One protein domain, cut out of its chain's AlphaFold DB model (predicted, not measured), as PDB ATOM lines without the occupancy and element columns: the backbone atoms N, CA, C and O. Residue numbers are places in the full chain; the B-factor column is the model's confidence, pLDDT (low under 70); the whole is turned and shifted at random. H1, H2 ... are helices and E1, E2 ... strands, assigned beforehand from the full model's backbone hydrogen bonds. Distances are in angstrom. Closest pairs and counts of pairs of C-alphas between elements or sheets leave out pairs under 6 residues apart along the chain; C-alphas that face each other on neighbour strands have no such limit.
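Overview. This is residues 394 to 411, 427 to 526 and 539 to 589 of the 607 residues of the protein "Hypothetical protein" of Alexandrium monilatum (UniProt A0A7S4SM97). A small sheet, E1 E3 E2, has H2 and H3 over one face and the first part of the long helix H6 over the other, and beyond the sheet residues 575 to 580, which belong to H6, and residues 582 to 588, of which 582 to 586 belong to H6, stick out. H4 starts at H6 and runs away as a second arm, with H5 at its base. The 169 printed residues, mostly helix in class, hold six named helices and three named strands in the order H1 E1 H2 E2 E3 H3 H4 H5 H6; the sheet is antiparallel. The whole is only just compact, close to loose, with a radius of gyration of the C-alphas of 18.1 A and spans of 57 by 43 by 28 A.

Arrangement. Look first at H1, residues 395 to 398, which only just touches H6, residues 553 to 586, with 3 pairs of C-alphas within 8 A, the closest Leu 397 and Trp 566. E1, residues 404 to 407, is antiparallel to E3, residues 457 to 462; find N 404 and O 460 at 2.8 A. E2, residues 446 to 452, forms a hairpin with E3; find N 459 and O 450 at 2.9 A. With H2, residues 428 to 439, and H3, residues 476 to 485, on one face and H6 on the other, this makes three layers. H2 and H3 touch about perpendicular, at 87 degrees, closest at C-alphas 438 and 483, 6.1 A. H4, residues 505 to 524, touches H6 with residues 505 to 512 alone, closest at C-alphas 508 and 563, 5.2 A. H5, residues 543 to 549, touches H4, closest at C-alphas 507 and 545, 6.3 A. Each O i to N i+4 pair is within hydrogen-bond range in H2, H3, H4 and H5, and 28 of 30 in H6; H1 is too short for one.

Along the chain. Find C-alpha 395, where H1 begins, at (-30.605, -14.209, -17.858). H4 measures 28.4 A. H6 measures 45.0 A, has a kink of 33 degrees near residue 573, and ends at C-alpha 586, (-41.329, 14.454, -16.053).

Size, cuts and confidence. Residues 412 to 426 and 527 to 538 are not printed, leaving C-alpha gaps of 12.6 A and 17.4 A. The links E3 to H3 and H3 to H4 are long. The model's pLDDT is under 70 at residues 394 to 396, 468 to 472, 574 to 585 and 588 to 589.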
ATOM      1  N   PRO A 394     -31.936 -10.464 -19.896       55.00
ATOM      2  CA  PRO A 394     -31.197 -10.479 -18.623       55.00
ATOM      3  C   PRO A 394     -30.564 -11.795 -18.188       55.00
ATOM      4  O   PRO A 394     -29.528 -11.716 -17.527       55.00
ATOM      5  N   PRO A 395     -31.144 -12.990 -18.452       58.84
ATOM      6  CA  PRO A 395     -30.605 -14.209 -17.858       58.84
ATOM      7  C   PRO A 395     -29.179 -14.489 -18.346       58.84
ATOM      8  O   PRO A 395     -28.394 -15.086 -17.615       58.84
ATOM      9  N   GLU A 396     -28.790 -13.968 -19.516       69.56
ATOM     10  CA  GLU A 396     -27.417 -14.075 -20.014       69.56
ATOM     11  C   GLU A 396     -26.406 -13.246 -19.197       69.56
ATOM     12  O   GLU A 396     -25.248 -13.637 -19.099       69.56
ATOM     13  N   LEU A 397     -26.807 -12.125 -18.582       75.31
ATOM     14  CA  LEU A 397     -25.896 -11.289 -17.782       75.31
ATOM     15  C   LEU A 397     -25.625 -11.859 -16.387       75.31
ATOM     16  O   LEU A 397     -24.720 -11.386 -15.705       75.31
ATOM     17  N   TRP A 398     -26.394 -12.858 -15.957       77.00
ATOM     18  CA  TRP A 398     -26.243 -13.490 -14.647       77.00
ATOM     19  C   TRP A 398     -25.841 -14.965 -14.740       77.00
ATOM     20  O   TRP A 398     -25.362 -15.518 -13.750       77.00
ATOM     21  N   ASP A 399     -25.980 -15.598 -15.909       81.88
ATOM     22  CA  ASP A 399     -25.517 -16.964 -16.156       81.88
ATOM     23  C   ASP A 399     -23.998 -16.992 -16.418       81.88
ATOM     24  O   ASP A 399     -23.532 -16.504 -17.455       81.88
ATOM     25  N   PRO A 400     -23.191 -17.641 -15.554       80.62
ATOM     26  CA  PRO A 400     -21.758 -17.815 -15.795       80.62
ATOM     27  C   PRO A 400     -21.456 -18.531 -17.118       80.62
ATOM     28  O   PRO A 400     -20.381 -18.369 -17.692       80.62
ATOM     29  N   SER A 401     -22.394 -19.339 -17.616       89.19
ATOM     30  CA  SER A 401     -22.278 -20.054 -18.889       89.19
ATOM     31  C   SER A 401     -22.372 -19.124 -20.097       89.19
ATOM     32  O   SER A 401     -21.869 -19.485 -21.161       89.19
ATOM     33  N   ALA A 402     -22.970 -17.941 -19.942       89.69
ATOM     34  CA  ALA A 402     -23.093 -16.939 -20.993       89.69
ATOM     35  C   ALA A 402     -21.894 -15.977 -21.079       89.69
ATOM     36  O   ALA A 402     -21.720 -15.311 -22.102       89.69
ATOM     37  N   MET A 403     -21.041 -15.954 -20.050       93.00
ATOM     38  CA  MET A 403     -19.921 -15.019 -19.903       93.00
ATOM     39  C   MET A 403     -18.601 -15.758 -19.649       93.00
ATOM     40  O   MET A 403     -17.960 -15.620 -18.608       93.00
ATOM     41  N   LEU A 404     -18.183 -16.574 -20.610       96.31
ATOM     42  CA  LEU A 404     -16.925 -17.309 -20.565       96.31
ATOM     43  C   LEU A 404     -15.759 -16.406 -20.958       96.31
ATOM     44  O   LEU A 404     -15.830 -15.642 -21.919       96.31
ATOM     45  N   LEU A 405     -14.660 -16.537 -20.230       97.25
ATOM     46  CA  LEU A 405     -13.448 -15.757 -20.413       97.25
ATOM     47  C   LEU A 405     -12.360 -16.619 -21.053       97.25
ATOM     48  O   LEU A 405     -12.094 -17.751 -20.637       97.25
ATOM     49  N   LEU A 406     -11.703 -16.064 -22.065       96.88
ATOM     50  CA  LEU A 406     -10.514 -16.624 -22.692       96.88
ATOM     51  C   LEU A 406      -9.443 -15.544 -22.740       96.88
ATOM     52  O   LEU A 406      -9.508 -14.631 -23.560       96.88
ATOM     53  N   ARG A 407      -8.430 -15.668 -21.880       95.94
ATOM     54  CA  ARG A 407      -7.248 -14.802 -21.912       95.94
ATOM     55  C   ARG A 407      -6.076 -15.523 -22.567       95.94
ATOM     56  O   ARG A 407      -5.687 -16.604 -22.115       95.94
ATOM     57  N   TRP A 408      -5.526 -14.961 -23.644       94.50
ATOM     58  CA  TRP A 408      -4.457 -15.606 -24.414       94.50
ATOM     59  C   TRP A 408      -3.062 -15.099 -24.042       94.50
ATOM     60  O   TRP A 408      -2.868 -13.946 -23.654       94.50
ATOM     61  N   ARG A 409      -2.050 -15.962 -24.175       92.12
ATOM     62  CA  ARG A 409      -0.647 -15.641 -23.869       92.12
ATOM     63  C   ARG A 409      -0.091 -14.605 -24.842       92.12
ATOM     64  O   ARG A 409      -0.373 -14.638 -26.039       92.12
ATOM     65  N   GLN A 410       0.769 -13.723 -24.341       87.06
ATOM     66  CA  GLN A 410       1.535 -12.817 -25.190       87.06
ATOM     67  C   GLN A 410       2.445 -13.644 -26.113       87.06
ATOM     68  O   GLN A 410       3.169 -14.538 -25.664       87.06
ATOM     69  N   GLY A 411       2.358 -13.403 -27.422       70.81
ATOM     70  CA  GLY A 411       3.052 -14.189 -28.441       70.81
ATOM     71  C   GLY A 411       4.569 -13.994 -28.404       70.81
ATOM     72  O   GLY A 411       5.094 -13.234 -29.207       70.81
ATOM     73  N   ASP A 427      -6.493 -14.350 -34.459       92.00
ATOM     74  CA  ASP A 427      -7.772 -13.820 -34.907       92.00
ATOM     75  C   ASP A 427      -8.900 -14.304 -33.987       92.00
ATOM     76  O   ASP A 427      -8.868 -15.421 -33.468       92.00
ATOM     77  N   GLU A 428      -9.932 -13.479 -33.803       93.62
ATOM     78  CA  GLU A 428     -11.073 -13.796 -32.929       93.62
ATOM     79  C   GLU A 428     -11.742 -15.123 -33.313       93.62
ATOM     80  O   GLU A 428     -12.095 -15.932 -32.454       93.62
ATOM     81  N   GLN A 429     -11.850 -15.398 -34.618       94.81
ATOM     82  CA  GLN A 429     -12.383 -16.664 -35.114       94.81
ATOM     83  C   GLN A 429     -11.479 -17.847 -34.757       94.81
ATOM     84  O   GLN A 429     -11.986 -18.915 -34.414       94.81
ATOM     85  N   GLY A 430     -10.157 -17.682 -34.811       94.38
ATOM     86  CA  GLY A 430      -9.196 -18.679 -34.352       94.38
ATOM     87  C   GLY A 430      -9.344 -18.980 -32.860       94.38
ATOM     88  O   GLY A 430      -9.360 -20.153 -32.476       94.38
ATOM     89  N   LEU A 431      -9.537 -17.949 -32.031       95.12
ATOM     90  CA  LEU A 431      -9.775 -18.095 -30.589       95.12
ATOM     91  C   LEU A 431     -11.091 -18.839 -30.293       95.12
ATOM     92  O   LEU A 431     -11.097 -19.784 -29.503       95.12
ATOM     93  N   LEU A 432     -12.190 -18.484 -30.968       96.44
ATOM     94  CA  LEU A 432     -13.480 -19.175 -30.816       96.44
ATOM     95  C   LEU A 432     -13.442 -20.623 -31.327       96.44
ATOM     96  O   LEU A 432     -14.038 -21.512 -30.715       96.44
ATOM     97  N   ARG A 433     -12.714 -20.901 -32.418       96.38
ATOM     98  CA  ARG A 433     -12.486 -22.275 -32.908       96.38
ATOM     99  C   ARG A 433     -11.692 -23.110 -31.903       96.38
ATOM    100  O   ARG A 433     -12.002 -24.281 -31.702       96.38
ATOM    101  N   ALA A 434     -10.698 -22.516 -31.246       95.62
ATOM    102  CA  ALA A 434      -9.958 -23.185 -30.181       95.62
ATOM    103  C   ALA A 434     -10.867 -23.499 -28.978       95.62
ATOM    104  O   ALA A 434     -10.879 -24.635 -28.500       95.62
ATOM    105  N   ALA A 435     -11.671 -22.526 -28.533       96.62
ATOM    106  CA  ALA A 435     -12.610 -22.698 -27.425       96.62
ATOM    107  C   ALA A 435     -13.675 -23.771 -27.718       96.62
ATOM    108  O   ALA A 435     -13.873 -24.688 -26.918       96.62
ATOM    109  N   SER A 436     -14.308 -23.716 -28.893       96.38
ATOM    110  CA  SER A 436     -15.288 -24.720 -29.342       96.38
ATOM    111  C   SER A 436     -14.667 -26.112 -29.473       96.38
ATOM    112  O   SER A 436     -15.230 -27.076 -28.956       96.38
ATOM    113  N   GLY A 437     -13.459 -26.221 -30.038       96.25
ATOM    114  CA  GLY A 437     -12.715 -27.480 -30.108       96.25
ATOM    115  C   GLY A 437     -12.391 -28.070 -28.731       96.25
ATOM    116  O   GLY A 437     -12.527 -29.277 -28.527       96.25
ATOM    117  N   ALA A 438     -12.021 -27.239 -27.755       95.75
ATOM    118  CA  ALA A 438     -11.786 -27.685 -26.381       95.75
ATOM    119  C   ALA A 438     -13.078 -28.151 -25.689       95.75
ATOM    120  O   ALA A 438     -13.061 -29.135 -24.944       95.75
ATOM    121  N   LEU A 439     -14.202 -27.491 -25.975       94.56
ATOM    122  CA  LEU A 439     -15.523 -27.843 -25.456       94.56
ATOM    123  C   LEU A 439     -16.173 -29.027 -26.186       94.56
ATOM    124  O   LEU A 439     -17.120 -29.605 -25.650       94.56
ATOM    125  N   GLY A 440     -15.669 -29.420 -27.359       94.00
ATOM    126  CA  GLY A 440     -16.301 -30.425 -28.218       94.00
ATOM    127  C   GLY A 440     -17.621 -29.927 -28.811       94.00
ATOM    128  O   GLY A 440     -18.598 -30.669 -28.847       94.00
ATOM    129  N   LEU A 441     -17.669 -28.650 -29.188       94.62
ATOM    130  CA  LEU A 441     -18.819 -27.993 -29.806       94.62
ATOM    131  C   LEU A 441     -18.478 -27.552 -31.231       94.62
ATOM    132  O   LEU A 441     -17.313 -27.341 -31.563       94.62
ATOM    133  N   GLU A 442     -19.507 -27.356 -32.051       94.00
ATOM    134  CA  GLU A 442     -19.349 -26.689 -33.342       94.00
ATOM    135  C   GLU A 442     -18.966 -25.212 -33.136       94.00
ATOM    136  O   GLU A 442     -19.515 -24.570 -32.235       94.00
ATOM    137  N   PRO A 443     -18.086 -24.617 -33.964       92.19
ATOM    138  CA  PRO A 443     -17.694 -23.213 -33.820       92.19
ATOM    139  C   PRO A 443     -18.873 -22.234 -33.846       92.19
ATOM    140  O   PRO A 443     -18.847 -21.233 -33.142       92.19
ATOM    141  N   ALA A 444     -19.925 -22.547 -34.609       93.50
ATOM    142  CA  ALA A 444     -21.150 -21.747 -34.684       93.50
ATOM    143  C   ALA A 444     -22.023 -21.827 -33.416       93.50
ATOM    144  O   ALA A 444     -22.952 -21.040 -33.266       93.50
ATOM    145  N   ALA A 445     -21.750 -22.769 -32.507       93.31
ATOM    146  CA  ALA A 445     -22.471 -22.894 -31.241       93.31
ATOM    147  C   ALA A 445     -21.998 -21.884 -30.185       93.31
ATOM    148  O   ALA A 445     -22.658 -21.738 -29.155       93.31
ATOM    149  N   LEU A 446     -20.870 -21.207 -30.423       95.12
ATOM    150  CA  LEU A 446     -20.353 -20.143 -29.571       95.12
ATOM    151  C   LEU A 446     -20.474 -18.795 -30.282       95.12
ATOM    152  O   LEU A 446     -20.239 -18.692 -31.485       95.12
ATOM    153  N   ALA A 447     -20.796 -17.757 -29.521       94.94
ATOM    154  CA  ALA A 447     -20.839 -16.381 -29.987       94.94
ATOM    155  C   ALA A 447     -19.862 -15.510 -29.196       94.94
ATOM    156  O   ALA A 447     -19.703 -15.662 -27.981       94.94
ATOM    157  N   LEU A 448     -19.231 -14.575 -29.904       95.44
ATOM    158  CA  LEU A 448     -18.469 -13.495 -29.294       95.44
ATOM    159  C   LEU A 448     -19.430 -12.538 -28.578       95.44
ATOM    160  O   LEU A 448     -20.417 -12.109 -29.173       95.44
ATOM    161  N   ARG A 449     -19.127 -12.187 -27.328       94.00
ATOM    162  CA  ARG A 449     -19.865 -11.172 -26.560       94.00
ATOM    163  C   ARG A 449     -19.095  -9.855 -26.518       94.00
ATOM    164  O   ARG A 449     -19.670  -8.805 -26.787       94.00
ATOM    165  N   ALA A 450     -17.791  -9.935 -26.258       95.44
ATOM    166  CA  ALA A 450     -16.871  -8.807 -26.313       95.44
ATOM    167  C   ALA A 450     -15.441  -9.272 -26.618       95.44
ATOM    168  O   ALA A 450     -15.058 -10.404 -26.313       95.44
ATOM    169  N   SER A 451     -14.644  -8.386 -27.205       95.88
ATOM    170  CA  SER A 451     -13.232  -8.613 -27.509       95.88
ATOM    171  C   SER A 451     -12.426  -7.442 -26.973       95.88
ATOM    172  O   SER A 451     -12.742  -6.289 -27.257       95.88
ATOM    173  N   PHE A 452     -11.381  -7.743 -26.204       96.19
ATOM    174  CA  PHE A 452     -10.479  -6.760 -25.609       96.19
ATOM    175  C   PHE A 452      -9.029  -7.086 -26.007       96.19
ATOM    176  O   PHE A 452      -8.268  -7.653 -25.209       96.19
ATOM    177  N   PRO A 453      -8.611  -6.755 -27.246       93.38
ATOM    178  CA  PRO A 453      -7.278  -7.090 -27.752       93.38
ATOM    179  C   PRO A 453      -6.140  -6.524 -26.899       93.38
ATOM    180  O   PRO A 453      -5.121  -7.190 -26.710       93.38
ATOM    181  N   GLU A 454      -6.336  -5.329 -26.334       93.62
ATOM    182  CA  GLU A 454      -5.379  -4.646 -25.452       93.62
ATOM    183  C   GLU A 454      -5.112  -5.431 -24.160       93.62
ATOM    184  O   GLU A 454      -3.988  -5.468 -23.661       93.62
ATOM    185  N   HIS A 455      -6.129  -6.137 -23.665       94.75
ATOM    186  CA  HIS A 455      -6.074  -6.944 -22.447       94.75
ATOM    187  C   HIS A 455      -5.814  -8.434 -22.707       94.75
ATOM    188  O   HIS A 455      -5.754  -9.237 -21.769       94.75
ATOM    189  N   ARG A 456      -5.636  -8.811 -23.979       95.19
ATOM    190  CA  ARG A 456      -5.534 -10.200 -24.437       95.19
ATOM    191  C   ARG A 456      -6.724 -11.056 -24.003       95.19
ATOM    192  O   ARG A 456      -6.530 -12.220 -23.656       95.19
ATOM    193  N   LEU A 457      -7.925 -10.477 -23.982       97.12
ATOM    194  CA  LEU A 457      -9.123 -11.113 -23.443       97.12
ATOM    195  C   LEU A 457     -10.251 -11.204 -24.474       97.12
ATOM    196  O   LEU A 457     -10.549 -10.250 -25.186       97.12
ATOM    197  N   LEU A 458     -10.900 -12.363 -24.506       97.31
ATOM    198  CA  LEU A 458     -12.108 -12.638 -25.265       97.31
ATOM    199  C   LEU A 458     -13.218 -13.051 -24.292       97.31
ATOM    200  O   LEU A 458     -13.023 -13.973 -23.496       97.31
ATOM    201  N   LEU A 459     -14.373 -12.397 -24.379       96.88
ATOM    202  CA  LEU A 459     -15.593 -12.774 -23.672       96.88
ATOM    203  C   LEU A 459     -16.544 -13.441 -24.667       96.88
ATOM    204  O   LEU A 459     -16.905 -12.852 -25.689       96.88
ATOM    205  N   PHE A 460     -16.956 -14.670 -24.388       96.88
ATOM    206  CA  PHE A 460     -17.778 -15.468 -25.293       96.88
ATOM    207  C   PHE A 460     -18.811 -16.292 -24.523       96.88
ATOM    208  O   PHE A 460     -18.709 -16.476 -23.317       96.88
ATOM    209  N   GLY A 461     -19.817 -16.803 -25.218       94.88
ATOM    210  CA  GLY A 461     -20.862 -17.634 -24.621       94.88
ATOM    211  C   GLY A 461     -21.527 -18.519 -25.671       94.88
ATOM    212  O   GLY A 461     -21.058 -18.559 -26.812       94.88
ATOM    213  N   PRO A 462     -22.616 -19.227 -25.336       93.81
ATOM    214  CA  PRO A 462     -23.419 -19.917 -26.328       93.81
ATOM    215  C   PRO A 462     -24.016 -18.897 -27.303       93.81
ATOM    216  O   PRO A 462     -24.352 -17.770 -26.921       93.81
ATOM    217  N   ALA A 463     -24.131 -19.290 -28.569       91.75
ATOM    218  CA  ALA A 463     -24.885 -18.527 -29.554       91.75
ATOM    219  C   ALA A 463     -26.373 -18.489 -29.170       91.75
ATOM    220  O   ALA A 463     -26.908 -19.478 -28.661       91.75
ATOM    221  N   ALA A 464     -27.037 -17.359 -29.427       82.81
ATOM    222  CA  ALA A 464     -28.464 -17.198 -29.157       82.81
ATOM    223  C   ALA A 464     -29.274 -18.312 -29.848       82.81
ATOM    224  O   ALA A 464     -29.071 -18.596 -31.029       82.81
ATOM    225  N   GLY A 465     -30.146 -18.989 -29.093       75.06
ATOM    226  CA  GLY A 465     -30.943 -20.121 -29.589       75.06
ATOM    227  C   GLY A 465     -30.155 -21.412 -29.868       75.06
ATOM    228  O   GLY A 465     -30.708 -22.368 -30.410       75.06
ATOM    229  N   GLY A 466     -28.867 -21.475 -29.518       75.81
ATOM    230  CA  GLY A 466     -28.037 -22.656 -29.731       75.81
ATOM    231  C   GLY A 466     -28.383 -23.808 -28.782       75.81
ATOM    232  O   GLY A 466     -28.506 -23.621 -27.573       75.81
ATOM    233  N   ALA A 467     -28.421 -25.040 -29.304       70.75
ATOM    234  CA  ALA A 467     -28.646 -26.265 -28.520       70.75
ATOM    235  C   ALA A 467     -27.637 -26.465 -27.366       70.75
ATOM    236  O   ALA A 467     -27.909 -27.193 -26.414       70.75
ATOM    237  N   ALA A 468     -26.481 -25.793 -27.427       67.88
ATOM    238  CA  ALA A 468     -25.483 -25.785 -26.363       67.88
ATOM    239  C   ALA A 468     -25.991 -25.153 -25.051       67.88
ATOM    240  O   ALA A 468     -25.501 -25.536 -23.993       67.88
ATOM    241  N   ALA A 469     -26.974 -24.246 -25.111       65.31
ATOM    242  CA  ALA A 469     -27.596 -23.640 -23.932       65.31
ATOM    243  C   ALA A 469     -28.644 -24.555 -23.264       65.31
ATOM    244  O   ALA A 469     -28.922 -24.404 -22.081       65.31
ATOM    245  N   GLN A 470     -29.208 -25.521 -24.001       63.59
ATOM    246  CA  GLN A 470     -30.335 -26.355 -23.547       63.59
ATOM    247  C   GLN A 470     -29.967 -27.832 -23.318       63.59
ATOM    248  O   GLN A 470     -30.807 -28.638 -22.922       63.59
ATOM    249  N   GLY A 471     -28.723 -28.226 -23.595       64.19
ATOM    250  CA  GLY A 471     -28.293 -29.614 -23.444       64.19
ATOM    251  C   GLY A 471     -28.250 -30.036 -21.974       64.19
ATOM    252  O   GLY A 471     -27.552 -29.410 -21.185       64.19
ATOM    253  N   GLY A 472     -28.911 -31.146 -21.617       66.75
ATOM    254  CA  GLY A 472     -28.938 -31.725 -20.257       66.75
ATOM    255  C   GLY A 472     -27.602 -32.289 -19.733       66.75
ATOM    256  O   GLY A 472     -27.598 -33.218 -18.929       66.75
ATOM    257  N   GLY A 473     -26.470 -31.786 -20.227       74.94
ATOM    258  CA  GLY A 473     -25.133 -32.085 -19.720       74.94
ATOM    259  C   GLY A 473     -24.692 -31.109 -18.618       74.94
ATOM    260  O   GLY A 473     -25.461 -30.245 -18.205       74.94
ATOM    261  N   PRO A 474     -23.438 -31.218 -18.138       75.38
ATOM    262  CA  PRO A 474     -22.872 -30.253 -17.199       75.38
ATOM    263  C   PRO A 474     -22.881 -28.840 -17.792       75.38
ATOM    264  O   PRO A 474     -22.650 -28.677 -18.996       75.38
ATOM    265  N   ALA A 475     -23.080 -27.834 -16.937       81.62
ATOM    266  CA  ALA A 475     -23.101 -26.431 -17.336       81.62
ATOM    267  C   ALA A 475     -21.836 -26.038 -18.123       81.62
ATOM    268  O   ALA A 475     -20.727 -26.525 -17.860       81.62
ATOM    269  N   LEU A 476     -21.998 -25.156 -19.114       87.62
ATOM    270  CA  LEU A 476     -20.945 -24.850 -20.084       87.62
ATOM    271  C   LEU A 476     -19.702 -24.239 -19.422       87.62
ATOM    272  O   LEU A 476     -18.585 -24.620 -19.768       87.62
ATOM    273  N   HIS A 477     -19.888 -23.371 -18.422       86.69
ATOM    274  CA  HIS A 477     -18.785 -22.780 -17.659       86.69
ATOM    275  C   HIS A 477     -17.963 -23.832 -16.898       86.69
ATOM    276  O   HIS A 477     -16.739 -23.738 -16.860       86.69
ATOM    277  N   THR A 478     -18.599 -24.879 -16.359       79.94
ATOM    278  CA  THR A 478     -17.899 -25.984 -15.687       79.94
ATOM    279  C   THR A 478     -17.059 -26.783 -16.681       79.94
ATOM    280  O   THR A 478     -15.909 -27.121 -16.403       79.94
ATOM    281  N   ARG A 479     -17.608 -27.058 -17.872       90.38
ATOM    282  CA  ARG A 479     -16.888 -27.753 -18.953       90.38
ATOM    283  C   ARG A 479     -15.713 -26.932 -19.469       90.38
ATOM    284  O   ARG A 479     -14.659 -27.496 -19.751       90.38
ATOM    285  N   TRP A 480     -15.892 -25.619 -19.589       94.56
ATOM    286  CA  TRP A 480     -14.837 -24.708 -20.017       94.56
ATOM    287  C   TRP A 480     -13.715 -24.633 -18.983       94.56
ATOM    288  O   TRP A 480     -12.567 -24.874 -19.337       94.56
ATOM    289  N   ALA A 481     -14.045 -24.429 -17.705       88.44
ATOM    290  CA  ALA A 481     -13.073 -24.446 -16.614       88.44
ATOM    291  C   ALA A 481     -12.292 -25.770 -16.546       88.44
ATOM    292  O   ALA A 481     -11.073 -25.770 -16.397       88.44
ATOM    293  N   ALA A 482     -12.965 -26.911 -16.721       86.19
ATOM    294  CA  ALA A 482     -12.284 -28.201 -16.805       86.19
ATOM    295  C   ALA A 482     -11.323 -28.257 -18.005       86.19
ATOM    296  O   ALA A 482     -10.176 -28.665 -17.858       86.19
ATOM    297  N   ALA A 483     -11.747 -27.787 -19.182       91.50
ATOM    298  CA  ALA A 483     -10.921 -27.791 -20.386       91.50
ATOM    299  C   ALA A 483      -9.676 -26.888 -20.286       91.50
ATOM    300  O   ALA A 483      -8.632 -27.236 -20.854       91.50
ATOM    301  N   THR A 484      -9.766 -25.753 -19.581       90.31
ATOM    302  CA  THR A 484      -8.624 -24.855 -19.348       90.31
ATOM    303  C   THR A 484      -7.619 -25.463 -18.367       90.31
ATOM    304  O   THR A 484      -6.418 -25.416 -18.638       90.31
ATOM    305  N   ILE A 485      -8.094 -26.103 -17.292       84.56
ATOM    306  CA  ILE A 485      -7.258 -26.782 -16.284       84.56
ATOM    307  C   ILE A 485      -6.596 -28.040 -16.860       84.56
ATOM    308  O   ILE A 485      -5.401 -28.254 -16.669       84.56
ATOM    309  N   GLU A 486      -7.351 -28.859 -17.599       89.00
ATOM    310  CA  GLU A 486      -6.849 -30.068 -18.274       89.00
ATOM    311  C   GLU A 486      -5.816 -29.744 -19.363       89.00
ATOM    312  O   GLU A 486      -5.094 -30.634 -19.815       89.00
ATOM    313  N   GLY A 487      -5.751 -28.488 -19.818       85.31
ATOM    314  CA  GLY A 487      -4.841 -28.063 -20.874       85.31
ATOM    315  C   GLY A 487      -5.135 -28.767 -22.197       85.31
ATOM    316  O   GLY A 487      -4.217 -29.280 -22.842       85.31
ATOM    317  N   ARG A 488      -6.410 -28.825 -22.607       89.94
ATOM    318  CA  ARG A 488      -6.809 -29.554 -23.823       89.94
ATOM    319  C   ARG A 488      -6.028 -29.077 -25.053       89.94
ATOM    320  O   ARG A 488      -5.860 -27.869 -25.217       89.94
ATOM    321  N   PRO A 489      -5.616 -29.975 -25.972       87.44
ATOM    322  CA  PRO A 489      -4.708 -29.640 -27.075       87.44
ATOM    323  C   PRO A 489      -5.132 -28.437 -27.928       87.44
ATOM    324  O   PRO A 489      -4.276 -27.683 -28.379       87.44
ATOM    325  N   ALA A 490      -6.443 -28.235 -28.113       88.25
ATOM    326  CA  ALA A 490      -7.003 -27.125 -28.886       88.25
ATOM    327  C   ALA A 490      -6.692 -25.740 -28.287       88.25
ATOM    328  O   ALA A 490      -6.563 -24.768 -29.024       88.25
ATOM    329  N   VAL A 491      -6.542 -25.652 -26.963       90.00
ATOM    330  CA  VAL A 491      -6.276 -24.409 -26.216       90.00
ATOM    331  C   VAL A 491      -4.925 -24.436 -25.487       90.00
ATOM    332  O   VAL A 491      -4.473 -23.425 -24.940       90.00
ATOM    333  N   ALA A 492      -4.235 -25.580 -25.524       85.69
ATOM    334  CA  ALA A 492      -2.938 -25.803 -24.908       85.69
ATOM    335  C   ALA A 492      -1.885 -24.843 -25.479       85.69
ATOM    336  O   ALA A 492      -1.524 -24.879 -26.657       85.69
ATOM    337  N   GLY A 493      -1.353 -23.974 -24.622       84.94
ATOM    338  CA  GLY A 493      -0.366 -22.960 -24.998       84.94
ATOM    339  C   GLY A 493      -0.940 -21.724 -25.696       84.94
ATOM    340  O   GLY A 493      -0.158 -20.834 -26.021       84.94
ATOM    341  N   LEU A 494      -2.261 -21.654 -25.886       89.31
ATOM    342  CA  LEU A 494      -2.969 -20.419 -26.220       89.31
ATOM    343  C   LEU A 494      -3.359 -19.668 -24.940       89.31
ATOM    344  O   LEU A 494      -3.170 -18.460 -24.879       89.31
ATOM    345  N   LEU A 495      -3.846 -20.385 -23.921       91.94
ATOM    346  CA  LEU A 495      -4.399 -19.812 -22.687       91.94
ATOM    347  C   LEU A 495      -3.355 -19.443 -21.632       91.94
ATOM    348  O   LEU A 495      -2.338 -20.122 -21.461       91.94
ATOM    349  N   GLU A 496      -3.673 -18.407 -20.865       89.69
ATOM    350  CA  GLU A 496      -3.033 -18.088 -19.591       89.69
ATOM    351  C   GLU A 496      -3.772 -18.822 -18.454       89.69
ATOM    352  O   GLU A 496      -4.808 -18.377 -17.977       89.69
ATOM    353  N   VAL A 497      -3.249 -19.986 -18.048       79.62
ATOM    354  CA  VAL A 497      -3.945 -20.976 -17.197       79.62
ATOM    355  C   VAL A 497      -4.296 -20.530 -15.759       79.62
ATOM    356  O   VAL A 497      -5.221 -21.123 -15.215       79.62
ATOM    357  N   PRO A 498      -3.697 -19.499 -15.118       84.19
ATOM    358  CA  PRO A 498      -4.250 -19.023 -13.846       84.19
ATOM    359  C   PRO A 498      -5.449 -18.071 -14.008       84.19
ATOM    360  O   PRO A 498      -5.999 -17.645 -13.001       84.19
ATOM    361  N   PHE A 499      -5.846 -17.695 -15.231       94.00
ATOM    362  CA  PHE A 499      -6.932 -16.733 -15.423       94.00
ATOM    363  C   PHE A 499      -8.319 -17.388 -15.271       94.00
ATOM    364  O   PHE A 499      -8.516 -18.495 -15.787       94.00
ATOM    365  N   PRO A 500      -9.298 -16.721 -14.623       93.81
ATOM    366  CA  PRO A 500     -10.662 -17.228 -14.498       93.81
ATOM    367  C   PRO A 500     -11.275 -17.633 -15.838       93.81
ATOM    368  O   PRO A 500     -11.138 -16.934 -16.840       93.81
ATOM    369  N   ALA A 501     -11.986 -18.759 -15.844       93.25
ATOM    370  CA  ALA A 501     -12.632 -19.290 -17.043       93.25
ATOM    371  C   ALA A 501     -13.994 -18.634 -17.336       93.25
ATOM    372  O   ALA A 501     -14.478 -18.710 -18.459       93.25
ATOM    373  N   ALA A 502     -14.627 -17.993 -16.357       94.69
ATOM    374  CA  ALA A 502     -15.904 -17.306 -16.523       94.69
ATOM    375  C   ALA A 502     -15.935 -16.028 -15.686       94.69
ATOM    376  O   ALA A 502     -15.245 -15.934 -14.666       94.69
ATOM    377  N   LEU A 503     -16.731 -15.059 -16.129       93.62
ATOM    378  CA  LEU A 503     -16.965 -13.819 -15.411       93.62
ATOM    379  C   LEU A 503     -17.869 -14.105 -14.210       93.62
ATOM    380  O   LEU A 503     -18.987 -14.600 -14.352       93.62
ATOM    381  N   ASN A 504     -17.371 -13.811 -13.018       87.50
ATOM    382  CA  ASN A 504     -18.135 -13.882 -11.784       87.50
ATOM    383  C   ASN A 504     -18.674 -12.489 -11.455       87.50
ATOM    384  O   ASN A 504     -17.908 -11.573 -11.148       87.50
ATOM    385  N   VAL A 505     -19.996 -12.363 -11.500       85.69
ATOM    386  CA  VAL A 505     -20.709 -11.109 -11.256       85.69
ATOM    387  C   VAL A 505     -20.446 -10.552  -9.858       85.69
ATOM    388  O   VAL A 505     -20.201  -9.358  -9.711       85.69
ATOM    389  N   THR A 506     -20.425 -11.403  -8.831       78.06
ATOM    390  CA  THR A 506     -20.112 -10.982  -7.459       78.06
ATOM    391  C   THR A 506     -18.710 -10.383  -7.378       78.06
ATOM    392  O   THR A 506     -18.533  -9.320  -6.792       78.06
ATOM    393  N   LEU A 507     -17.723 -10.994  -8.048       80.44
ATOM    394  CA  LEU A 507     -16.372 -10.427  -8.118       80.44
ATOM    395  C   LEU A 507     -16.342  -9.086  -8.860       80.44
ATOM    396  O   LEU A 507     -15.598  -8.199  -8.451       80.44
ATOM    397  N   CYS A 508     -17.137  -8.918  -9.920       86.94
ATOM    398  CA  CYS A 508     -17.238  -7.636 -10.618       86.94
ATOM    399  C   CYS A 508     -17.834  -6.539  -9.735       86.94
ATOM    400  O   CYS A 508     -17.281  -5.442  -9.681       86.94
ATOM    401  N   LEU A 509     -18.897  -6.843  -8.988       81.50
ATOM    402  CA  LEU A 509     -19.497  -5.909  -8.035       81.50
ATOM    403  C   LEU A 509     -18.498  -5.498  -6.941       81.50
ATOM    404  O   LEU A 509     -18.318  -4.304  -6.704       81.50
ATOM    405  N   HIS A 510     -17.780  -6.458  -6.344       77.50
ATOM    406  CA  HIS A 510     -16.750  -6.177  -5.333       77.50
ATOM    407  C   HIS A 510     -15.612  -5.309  -5.890       77.50
ATOM    408  O   HIS A 510     -15.122  -4.389  -5.225       77.50
ATOM    409  N   ALA A 511     -15.173  -5.605  -7.117       81.56
ATOM    410  CA  ALA A 511     -14.090  -4.886  -7.766       81.56
ATOM    411  C   ALA A 511     -14.488  -3.435  -8.075       81.56
ATOM    412  O   ALA A 511     -13.758  -2.519  -7.699       81.56
ATOM    413  N   HIS A 512     -15.671  -3.212  -8.656       81.38
ATOM    414  CA  HIS A 512     -16.197  -1.869  -8.913       81.38
ATOM    415  C   HIS A 512     -16.425  -1.069  -7.631       81.38
ATOM    416  O   HIS A 512     -16.042   0.096  -7.580       81.38
ATOM    417  N   ALA A 513     -16.977  -1.682  -6.580       76.12
ATOM    418  CA  ALA A 513     -17.147  -1.014  -5.290       76.12
ATOM    419  C   ALA A 513     -15.800  -0.544  -4.716       76.12
ATOM    420  O   ALA A 513     -15.683   0.570  -4.214       76.12
ATOM    421  N   SER A 514     -14.753  -1.360  -4.851       80.12
ATOM    422  CA  SER A 514     -13.403  -1.006  -4.398       80.12
ATOM    423  C   SER A 514     -12.781   0.117  -5.235       80.12
ATOM    424  O   SER A 514     -12.131   1.004  -4.682       80.12
ATOM    425  N   VAL A 515     -12.996   0.099  -6.555       81.62
ATOM    426  CA  VAL A 515     -12.569   1.173  -7.466       81.62
ATOM    427  C   VAL A 515     -13.277   2.482  -7.134       81.62
ATOM    428  O   VAL A 515     -12.625   3.521  -7.035       81.62
ATOM    429  N   GLU A 516     -14.582   2.433  -6.889       78.44
ATOM    430  CA  GLU A 516     -15.387   3.607  -6.567       78.44
ATOM    431  C   GLU A 516     -15.023   4.196  -5.200       78.44
ATOM    432  O   GLU A 516     -14.833   5.405  -5.087       78.44
ATOM    433  N   LEU A 517     -14.819   3.361  -4.178       75.75
ATOM    434  CA  LEU A 517     -14.333   3.815  -2.871       75.75
ATOM    435  C   LEU A 517     -12.946   4.460  -2.975       75.75
ATOM    436  O   LEU A 517     -12.702   5.514  -2.386       75.75
ATOM    437  N   ALA A 518     -12.036   3.870  -3.753       79.12
ATOM    438  CA  ALA A 518     -10.723   4.465  -3.987       79.12
ATOM    439  C   ALA A 518     -10.828   5.817  -4.711       79.12
ATOM    440  O   ALA A 518     -10.087   6.746  -4.381       79.12
ATOM    441  N   ARG A 519     -11.765   5.944  -5.659       79.88
ATOM    442  CA  ARG A 519     -12.055   7.195  -6.370       79.88
ATOM    443  C   ARG A 519     -12.582   8.265  -5.421       79.88
ATOM    444  O   ARG A 519     -12.027   9.359  -5.394       79.88
ATOM    445  N   GLN A 520     -13.562   7.933  -4.586       78.00
ATOM    446  CA  GLN A 520     -14.107   8.840  -3.571       78.00
ATOM    447  C   GLN A 520     -13.029   9.304  -2.589       78.00
ATOM    448  O   GLN A 520     -12.899  10.497  -2.328       78.00
ATOM    449  N   HIS A 521     -12.177   8.391  -2.114       77.81
ATOM    450  CA  HIS A 521     -11.057   8.741  -1.236       77.81
ATOM    451  C   HIS A 521     -10.042   9.674  -1.923       77.81
ATOM    452  O   HIS A 521      -9.476  10.557  -1.275       77.81
ATOM    453  N   ALA A 522      -9.795   9.499  -3.225       79.38
ATOM    454  CA  ALA A 522      -8.923  10.385  -3.994       79.38
ATOM    455  C   ALA A 522      -9.548  11.777  -4.206       79.38
ATOM    456  O   ALA A 522      -8.847  12.789  -4.105       79.38
ATOM    457  N   GLU A 523     -10.860  11.836  -4.448       81.62
ATOM    458  CA  GLU A 523     -11.624  13.083  -4.553       81.62
ATOM    459  C   GLU A 523     -11.630  13.849  -3.217       81.62
ATOM    460  O   GLU A 523     -11.317  15.042  -3.192       81.62
ATOM    461  N   GLU A 524     -11.875  13.170  -2.092       82.12
ATOM    462  CA  GLU A 524     -11.809  13.752  -0.740       82.12
ATOM    463  C   GLU A 524     -10.407  14.256  -0.375       82.12
ATOM    464  O   GLU A 524     -10.260  15.274   0.307       82.12
ATOM    465  N   ALA A 525      -9.363  13.586  -0.865       84.38
ATOM    466  CA  ALA A 525      -7.976  14.010  -0.692       84.38
ATOM    467  C   ALA A 525      -7.590  15.230  -1.560       84.38
ATOM    468  O   ALA A 525      -6.444  15.682  -1.502       84.38
ATOM    469  N   GLY A 526      -8.520  15.781  -2.351       83.00
ATOM    470  CA  GLY A 526      -8.289  16.951  -3.198       83.00
ATOM    471  C   GLY A 526      -7.455  16.657  -4.447       83.00
ATOM    472  O   GLY A 526      -6.894  17.580  -5.035       83.00
ATOM    473  N   LEU A 539      -4.387   0.364  -6.564       75.44
ATOM    474  CA  LEU A 539      -5.705  -0.040  -6.085       75.44
ATOM    475  C   LEU A 539      -5.583  -1.278  -5.186       75.44
ATOM    476  O   LEU A 539      -5.150  -2.346  -5.620       75.44
ATOM    477  N   ALA A 540      -5.950  -1.121  -3.914       84.06
ATOM    478  CA  ALA A 540      -6.032  -2.225  -2.970       84.06
ATOM    479  C   ALA A 540      -7.269  -3.070  -3.304       84.06
ATOM    480  O   ALA A 540      -8.362  -2.821  -2.801       84.06
ATOM    481  N   LEU A 541      -7.092  -4.035  -4.206       84.44
ATOM    482  CA  LEU A 541      -8.154  -4.953  -4.602       84.44
ATOM    483  C   LEU A 541      -8.495  -5.926  -3.454       84.44
ATOM    484  O   LEU A 541      -7.597  -6.309  -2.694       84.44
ATOM    485  N   PRO A 542      -9.767  -6.349  -3.330       78.06
ATOM    486  CA  PRO A 542     -10.200  -7.324  -2.333       78.06
ATOM    487  C   PRO A 542      -9.402  -8.638  -2.373       78.06
ATOM    488  O   PRO A 542      -8.936  -9.077  -3.426       78.06
ATOM    489  N   GLY A 543      -9.236  -9.291  -1.219       79.75
ATOM    490  CA  GLY A 543      -8.434 -10.520  -1.119       79.75
ATOM    491  C   GLY A 543      -8.995 -11.692  -1.934       79.75
ATOM    492  O   GLY A 543      -8.230 -12.418  -2.562       79.75
ATOM    493  N   ASP A 544     -10.319 -11.825  -1.982       70.50
ATOM    494  CA  ASP A 544     -11.054 -12.785  -2.814       70.50
ATOM    495  C   ASP A 544     -10.865 -12.518  -4.314       70.50
ATOM    496  O   ASP A 544     -10.705 -13.457  -5.095       70.50
ATOM    497  N   PHE A 545     -10.792 -11.247  -4.722       84.50
ATOM    498  CA  PHE A 545     -10.456 -10.873  -6.096       84.50
ATOM    499  C   PHE A 545      -9.035 -11.318  -6.468       84.50
ATOM    500  O   PHE A 545      -8.829 -11.923  -7.520       84.50
ATOM    501  N   LEU A 546      -8.052 -11.056  -5.602       90.00
ATOM    502  CA  LEU A 546      -6.657 -11.449  -5.829       90.00
ATOM    503  C   LEU A 546      -6.478 -12.974  -5.861       90.00
ATOM    504  O   LEU A 546      -5.684 -13.477  -6.658       90.00
ATOM    505  N   GLU A 547      -7.211 -13.702  -5.018       85.81
ATOM    506  CA  GLU A 547      -7.222 -15.167  -5.003       85.81
ATOM    507  C   GLU A 547      -7.814 -15.739  -6.298       85.81
ATOM    508  O   GLU A 547      -7.242 -16.660  -6.880       85.81
ATOM    509  N   ALA A 548      -8.922 -15.169  -6.779       81.31
ATOM    510  CA  ALA A 548      -9.618 -15.659  -7.963       81.31
ATOM    511  C   ALA A 548      -8.927 -15.276  -9.283       81.31
ATOM    512  O   ALA A 548      -8.781 -16.120 -10.166       81.31
ATOM    513  N   VAL A 549      -8.512 -14.015  -9.442       90.88
ATOM    514  CA  VAL A 549      -7.948 -13.477 -10.699       90.88
ATOM    515  C   VAL A 549      -6.430 -13.704 -10.797       90.88
ATOM    516  O   VAL A 549      -5.853 -13.685 -11.889       90.88
ATOM    517  N   GLY A 550      -5.776 -13.962  -9.663       90.25
ATOM    518  CA  GLY A 550      -4.328 -14.107  -9.536       90.25
ATOM    519  C   GLY A 550      -3.628 -12.780  -9.236       90.25
ATOM    520  O   GLY A 550      -4.240 -11.723  -9.226       90.25
ATOM    521  N   ALA A 551      -2.315 -12.812  -8.993       87.19
ATOM    522  CA  ALA A 551      -1.550 -11.633  -8.554       87.19
ATOM    523  C   ALA A 551      -1.057 -10.714  -9.693       87.19
ATOM    524  O   ALA A 551      -0.387  -9.717  -9.432       87.19
ATOM    525  N   SER A 552      -1.317 -11.063 -10.957       91.12
ATOM    526  CA  SER A 552      -0.796 -10.313 -12.104       91.12
ATOM    527  C   SER A 552      -1.604  -9.031 -12.339       91.12
ATOM    528  O   SER A 552      -2.804  -9.134 -12.600       91.12
ATOM    529  N   PRO A 553      -0.976  -7.838 -12.370       91.38
ATOM    530  CA  PRO A 553      -1.677  -6.591 -12.683       91.38
ATOM    531  C   PRO A 553      -2.357  -6.620 -14.054       91.38
ATOM    532  O   PRO A 553      -3.426  -6.056 -14.244       91.38
ATOM    533  N   GLU A 554      -1.766  -7.319 -15.027       91.81
ATOM    534  CA  GLU A 554      -2.382  -7.480 -16.345       91.81
ATOM    535  C   GLU A 554      -3.632  -8.369 -16.304       91.81
ATOM    536  O   GLU A 554      -4.540  -8.175 -17.112       91.81
ATOM    537  N   ALA A 555      -3.689  -9.338 -15.382       93.00
ATOM    538  CA  ALA A 555      -4.889 -10.139 -15.154       93.00
ATOM    539  C   ALA A 555      -5.989  -9.287 -14.519       93.00
ATOM    540  O   ALA A 555      -7.133  -9.357 -14.959       93.00
ATOM    541  N   HIS A 556      -5.635  -8.437 -13.550       93.75
ATOM    542  CA  HIS A 556      -6.577  -7.511 -12.916       93.75
ATOM    543  C   HIS A 556      -7.223  -6.591 -13.941       93.75
ATOM    544  O   HIS A 556      -8.444  -6.558 -14.021       93.75
ATOM    545  N   ARG A 557      -6.421  -5.932 -14.787       93.12
ATOM    546  CA  ARG A 557      -6.941  -5.047 -15.844       93.12
ATOM    547  C   ARG A 557      -7.825  -5.777 -16.842       93.12
ATOM    548  O   ARG A 557      -8.866  -5.266 -17.222       93.12
ATOM    549  N   ALA A 558      -7.422  -6.979 -17.257       95.62
ATOM    550  CA  ALA A 558      -8.231  -7.770 -18.172       95.62
ATOM    551  C   ALA A 558      -9.586  -8.136 -17.559       95.62
ATOM    552  O   ALA A 558     -10.614  -8.008 -18.216       95.62
ATOM    553  N   TYR A 559      -9.595  -8.565 -16.298       95.62
ATOM    554  CA  TYR A 559     -10.826  -8.926 -15.608       95.62
ATOM    555  C   TYR A 559     -11.718  -7.700 -15.353       95.62
ATOM    556  O   TYR A 559     -12.917  -7.770 -15.599       95.62
ATOM    557  N   LEU A 560     -11.135  -6.569 -14.944       94.44
ATOM    558  CA  LEU A 560     -11.848  -5.299 -14.773       94.44
ATOM    559  C   LEU A 560     -12.469  -4.812 -16.086       94.44
ATOM    560  O   LEU A 560     -13.643  -4.482 -16.079       94.44
ATOM    561  N   ALA A 561     -11.768  -4.897 -17.220       95.38
ATOM    562  CA  ALA A 561     -12.340  -4.537 -18.521       95.38
ATOM    563  C   ALA A 561     -13.576  -5.384 -18.892       95.38
ATOM    564  O   ALA A 561     -14.519  -4.896 -19.516       95.38
ATOM    565  N   ALA A 562     -13.603  -6.660 -18.489       95.19
ATOM    566  CA  ALA A 562     -14.788  -7.500 -18.653       95.19
ATOM    567  C   ALA A 562     -15.923  -7.100 -17.699       95.19
ATOM    568  O   ALA A 562     -17.087  -7.143 -18.094       95.19
ATOM    569  N   CYS A 563     -15.587  -6.706 -16.468       94.19
ATOM    570  CA  CYS A 563     -16.548  -6.171 -15.508       94.19
ATOM    571  C   CYS A 563     -17.133  -4.831 -15.967       94.19
ATOM    572  O   CYS A 563     -18.344  -4.670 -15.892       94.19
ATOM    573  N   ASP A 564     -16.320  -3.932 -16.526       92.56
ATOM    574  CA  ASP A 564     -16.763  -2.651 -17.085       92.56
ATOM    575  C   ASP A 564     -17.788  -2.878 -18.201       92.56
ATOM    576  O   ASP A 564     -18.869  -2.291 -18.185       92.56
ATOM    577  N   TRP A 565     -17.498  -3.795 -19.131       93.69
ATOM    578  CA  TRP A 565     -18.442  -4.175 -20.185       93.69
ATOM    579  C   TRP A 565     -19.734  -4.775 -19.627       93.69
ATOM    580  O   TRP A 565     -20.823  -4.487 -20.129       93.69
ATOM    581  N   TRP A 566     -19.630  -5.622 -18.600       92.00
ATOM    582  CA  TRP A 566     -20.795  -6.223 -17.959       92.00
ATOM    583  C   TRP A 566     -21.661  -5.160 -17.276       92.00
ATOM    584  O   TRP A 566     -22.874  -5.151 -17.481       92.00
ATOM    585  N   THR A 567     -21.046  -4.232 -16.543       84.69
ATOM    586  CA  THR A 567     -21.716  -3.105 -15.886       84.69
ATOM    587  C   THR A 567     -22.367  -2.179 -16.912       84.69
ATOM    588  O   THR A 567     -23.538  -1.850 -16.760       84.69
ATOM    589  N   GLU A 568     -21.686  -1.842 -18.012       85.56
ATOM    590  CA  GLU A 568     -22.268  -1.044 -19.103       85.56
ATOM    591  C   GLU A 568     -23.505  -1.736 -19.697       85.56
ATOM    592  O   GLU A 568     -24.533  -1.104 -19.945       85.56
ATOM    593  N   ARG A 569     -23.452  -3.058 -19.890       86.00
ATOM    594  CA  ARG A 569     -24.604  -3.833 -20.373       86.00
ATOM    595  C   ARG A 569     -25.739  -3.891 -19.361       86.00
ATOM    596  O   ARG A 569     -26.900  -3.804 -19.763       86.00
ATOM    597  N   LEU A 570     -25.411  -4.014 -18.079       81.38
ATOM    598  CA  LEU A 570     -26.366  -3.970 -16.981       81.38
ATOM    599  C   LEU A 570     -27.067  -2.606 -16.925       81.38
ATOM    600  O   LEU A 570     -28.293  -2.549 -16.832       81.38
ATOM    601  N   ASP A 571     -26.312  -1.519 -17.055       77.75
ATOM    602  CA  ASP A 571     -26.820  -0.148 -17.061       77.75
ATOM    603  C   ASP A 571     -27.656   0.149 -18.302       77.75
ATOM    604  O   ASP A 571     -28.706   0.773 -18.193       77.75
ATOM    605  N   LEU A 572     -27.278  -0.341 -19.482       77.12
ATOM    606  CA  LEU A 572     -28.133  -0.237 -20.669       77.12
ATOM    607  C   LEU A 572     -29.469  -0.959 -20.457       77.12
ATOM    608  O   LEU A 572     -30.523  -0.466 -20.871       77.12
ATOM    609  N   TYR A 573     -29.439  -2.104 -19.775       71.88
ATOM    610  CA  TYR A 573     -30.636  -2.883 -19.497       71.88
ATOM    611  C   TYR A 573     -31.550  -2.203 -18.464       71.88
ATOM    612  O   TYR A 573     -32.718  -1.946 -18.749       71.88
ATOM    613  N   TYR A 574     -31.035  -1.861 -17.280       67.44
ATOM    614  CA  TYR A 574     -31.833  -1.293 -16.182       67.44
ATOM    615  C   TYR A 574     -31.968   0.237 -16.226       67.44
ATOM    616  O   TYR A 574     -32.927   0.801 -15.694       67.44
ATOM    617  N   GLY A 575     -31.008   0.928 -16.829       64.38
ATOM    618  CA  GLY A 575     -30.974   2.385 -16.963       64.38
ATOM    619  C   GLY A 575     -31.984   2.906 -17.978       64.38
ATOM    620  O   GLY A 575     -32.586   3.949 -17.729       64.38
ATOM    621  N   SER A 576     -32.272   2.145 -19.040       57.66
ATOM    622  CA  SER A 576     -33.345   2.481 -19.987       57.66
ATOM    623  C   SER A 576     -34.717   2.569 -19.302       57.66
ATOM    624  O   SER A 576     -35.504   3.461 -19.611       57.66
ATOM    625  N   ASP A 577     -34.972   1.726 -18.294       55.44
ATOM    626  CA  ASP A 577     -36.216   1.742 -17.518       55.44
ATOM    627  C   ASP A 577     -36.246   2.902 -16.504       55.44
ATOM    628  O   ASP A 577     -37.295   3.500 -16.261       55.44
ATOM    629  N   LYS A 578     -35.088   3.299 -15.953       56.62
ATOM    630  CA  LYS A 578     -34.971   4.495 -15.095       56.62
ATOM    631  C   LYS A 578     -35.161   5.790 -15.881       56.62
ATOM    632  O   LYS A 578     -35.853   6.679 -15.392       56.62
ATOM    633  N   GLU A 579     -34.588   5.907 -17.075       59.88
ATOM    634  CA  GLU A 579     -34.799   7.062 -17.955       59.88
ATOM    635  C   GLU A 579     -36.226   7.095 -18.499       59.88
ATOM    636  O   GLU A 579     -36.848   8.156 -18.487       59.88
ATOM    637  N   ALA A 580     -36.806   5.951 -18.876       57.09
ATOM    638  CA  ALA A 580     -38.208   5.870 -19.280       57.09
ATOM    639  C   ALA A 580     -39.158   6.268 -18.141       57.09
ATOM    640  O   ALA A 580     -40.077   7.058 -18.361       57.09
ATOM    641  N   ARG A 581     -38.921   5.798 -16.908       57.00
ATOM    642  CA  ARG A 581     -39.685   6.228 -15.723       57.00
ATOM    643  C   ARG A 581     -39.470   7.697 -15.406       57.00
ATOM    644  O   ARG A 581     -40.437   8.399 -15.158       57.00
ATOM    645  N   ARG A 582     -38.237   8.195 -15.490       65.38
ATOM    646  CA  ARG A 582     -37.938   9.619 -15.307       65.38
ATOM    647  C   ARG A 582     -38.650  10.479 -16.350       65.38
ATOM    648  O   ARG A 582     -39.223  11.495 -15.984       65.38
ATOM    649  N   HIS A 583     -38.698  10.057 -17.610       62.25
ATOM    650  CA  HIS A 583     -39.448  10.747 -18.656       62.25
ATOM    651  C   HIS A 583     -40.966  10.644 -18.467       62.25
ATOM    652  O   HIS A 583     -41.667  11.611 -18.744       62.25
ATOM    653  N   LEU A 584     -41.493   9.526 -17.959       59.34
ATOM    654  CA  LEU A 584     -42.911   9.390 -17.599       59.34
ATOM    655  C   LEU A 584     -43.289  10.253 -16.382       59.34
ATOM    656  O   LEU A 584     -44.372  10.846 -16.369       59.34
ATOM    657  N   ALA A 585     -42.388  10.371 -15.406       68.44
ATOM    658  CA  ALA A 585     -42.506  11.248 -14.246       68.44
ATOM    659  C   ALA A 585     -42.452  12.727 -14.660       68.44
ATOM    660  O   ALA A 585     -43.320  13.516 -14.287       68.44
ATOM    661  N   GLU A 586     -41.480  13.102 -15.498       75.44
ATOM    662  CA  GLU A 586     -41.329  14.454 -16.053       75.44
ATOM    663  C   GLU A 586     -42.485  14.822 -17.001       75.44
ATOM    664  O   GLU A 586     -42.898  15.982 -17.044       75.44
ATOM    665  N   ALA A 587     -43.074  13.846 -17.701       74.69
ATOM    666  CA  ALA A 587     -44.283  14.024 -18.506       74.69
ATOM    667  C   ALA A 587     -45.578  14.092 -17.671       74.69
ATOM    668  O   ALA A 587     -46.653  14.301 -18.236       74.69
ATOM    669  N   GLY A 588     -45.510  13.912 -16.346       61.75
ATOM    670  CA  GLY A 588     -46.673  13.946 -15.453       61.75
ATOM    671  C   GLY A 588     -47.656  12.785 -15.653       61.75
ATOM    672  O   GLY A 588     -48.809  12.884 -15.235       61.75
ATOM    673  N   LEU A 589     -47.227  11.695 -16.297       58.25
ATOM    674  CA  LEU A 589     -48.077  10.555 -16.667       58.25
ATOM    675  C   LEU A 589     -48.083   9.427 -15.620       58.25
ATOM    676  O   LEU A 589     -48.891   8.504 -15.730       58.25
TER     677      LEU A 589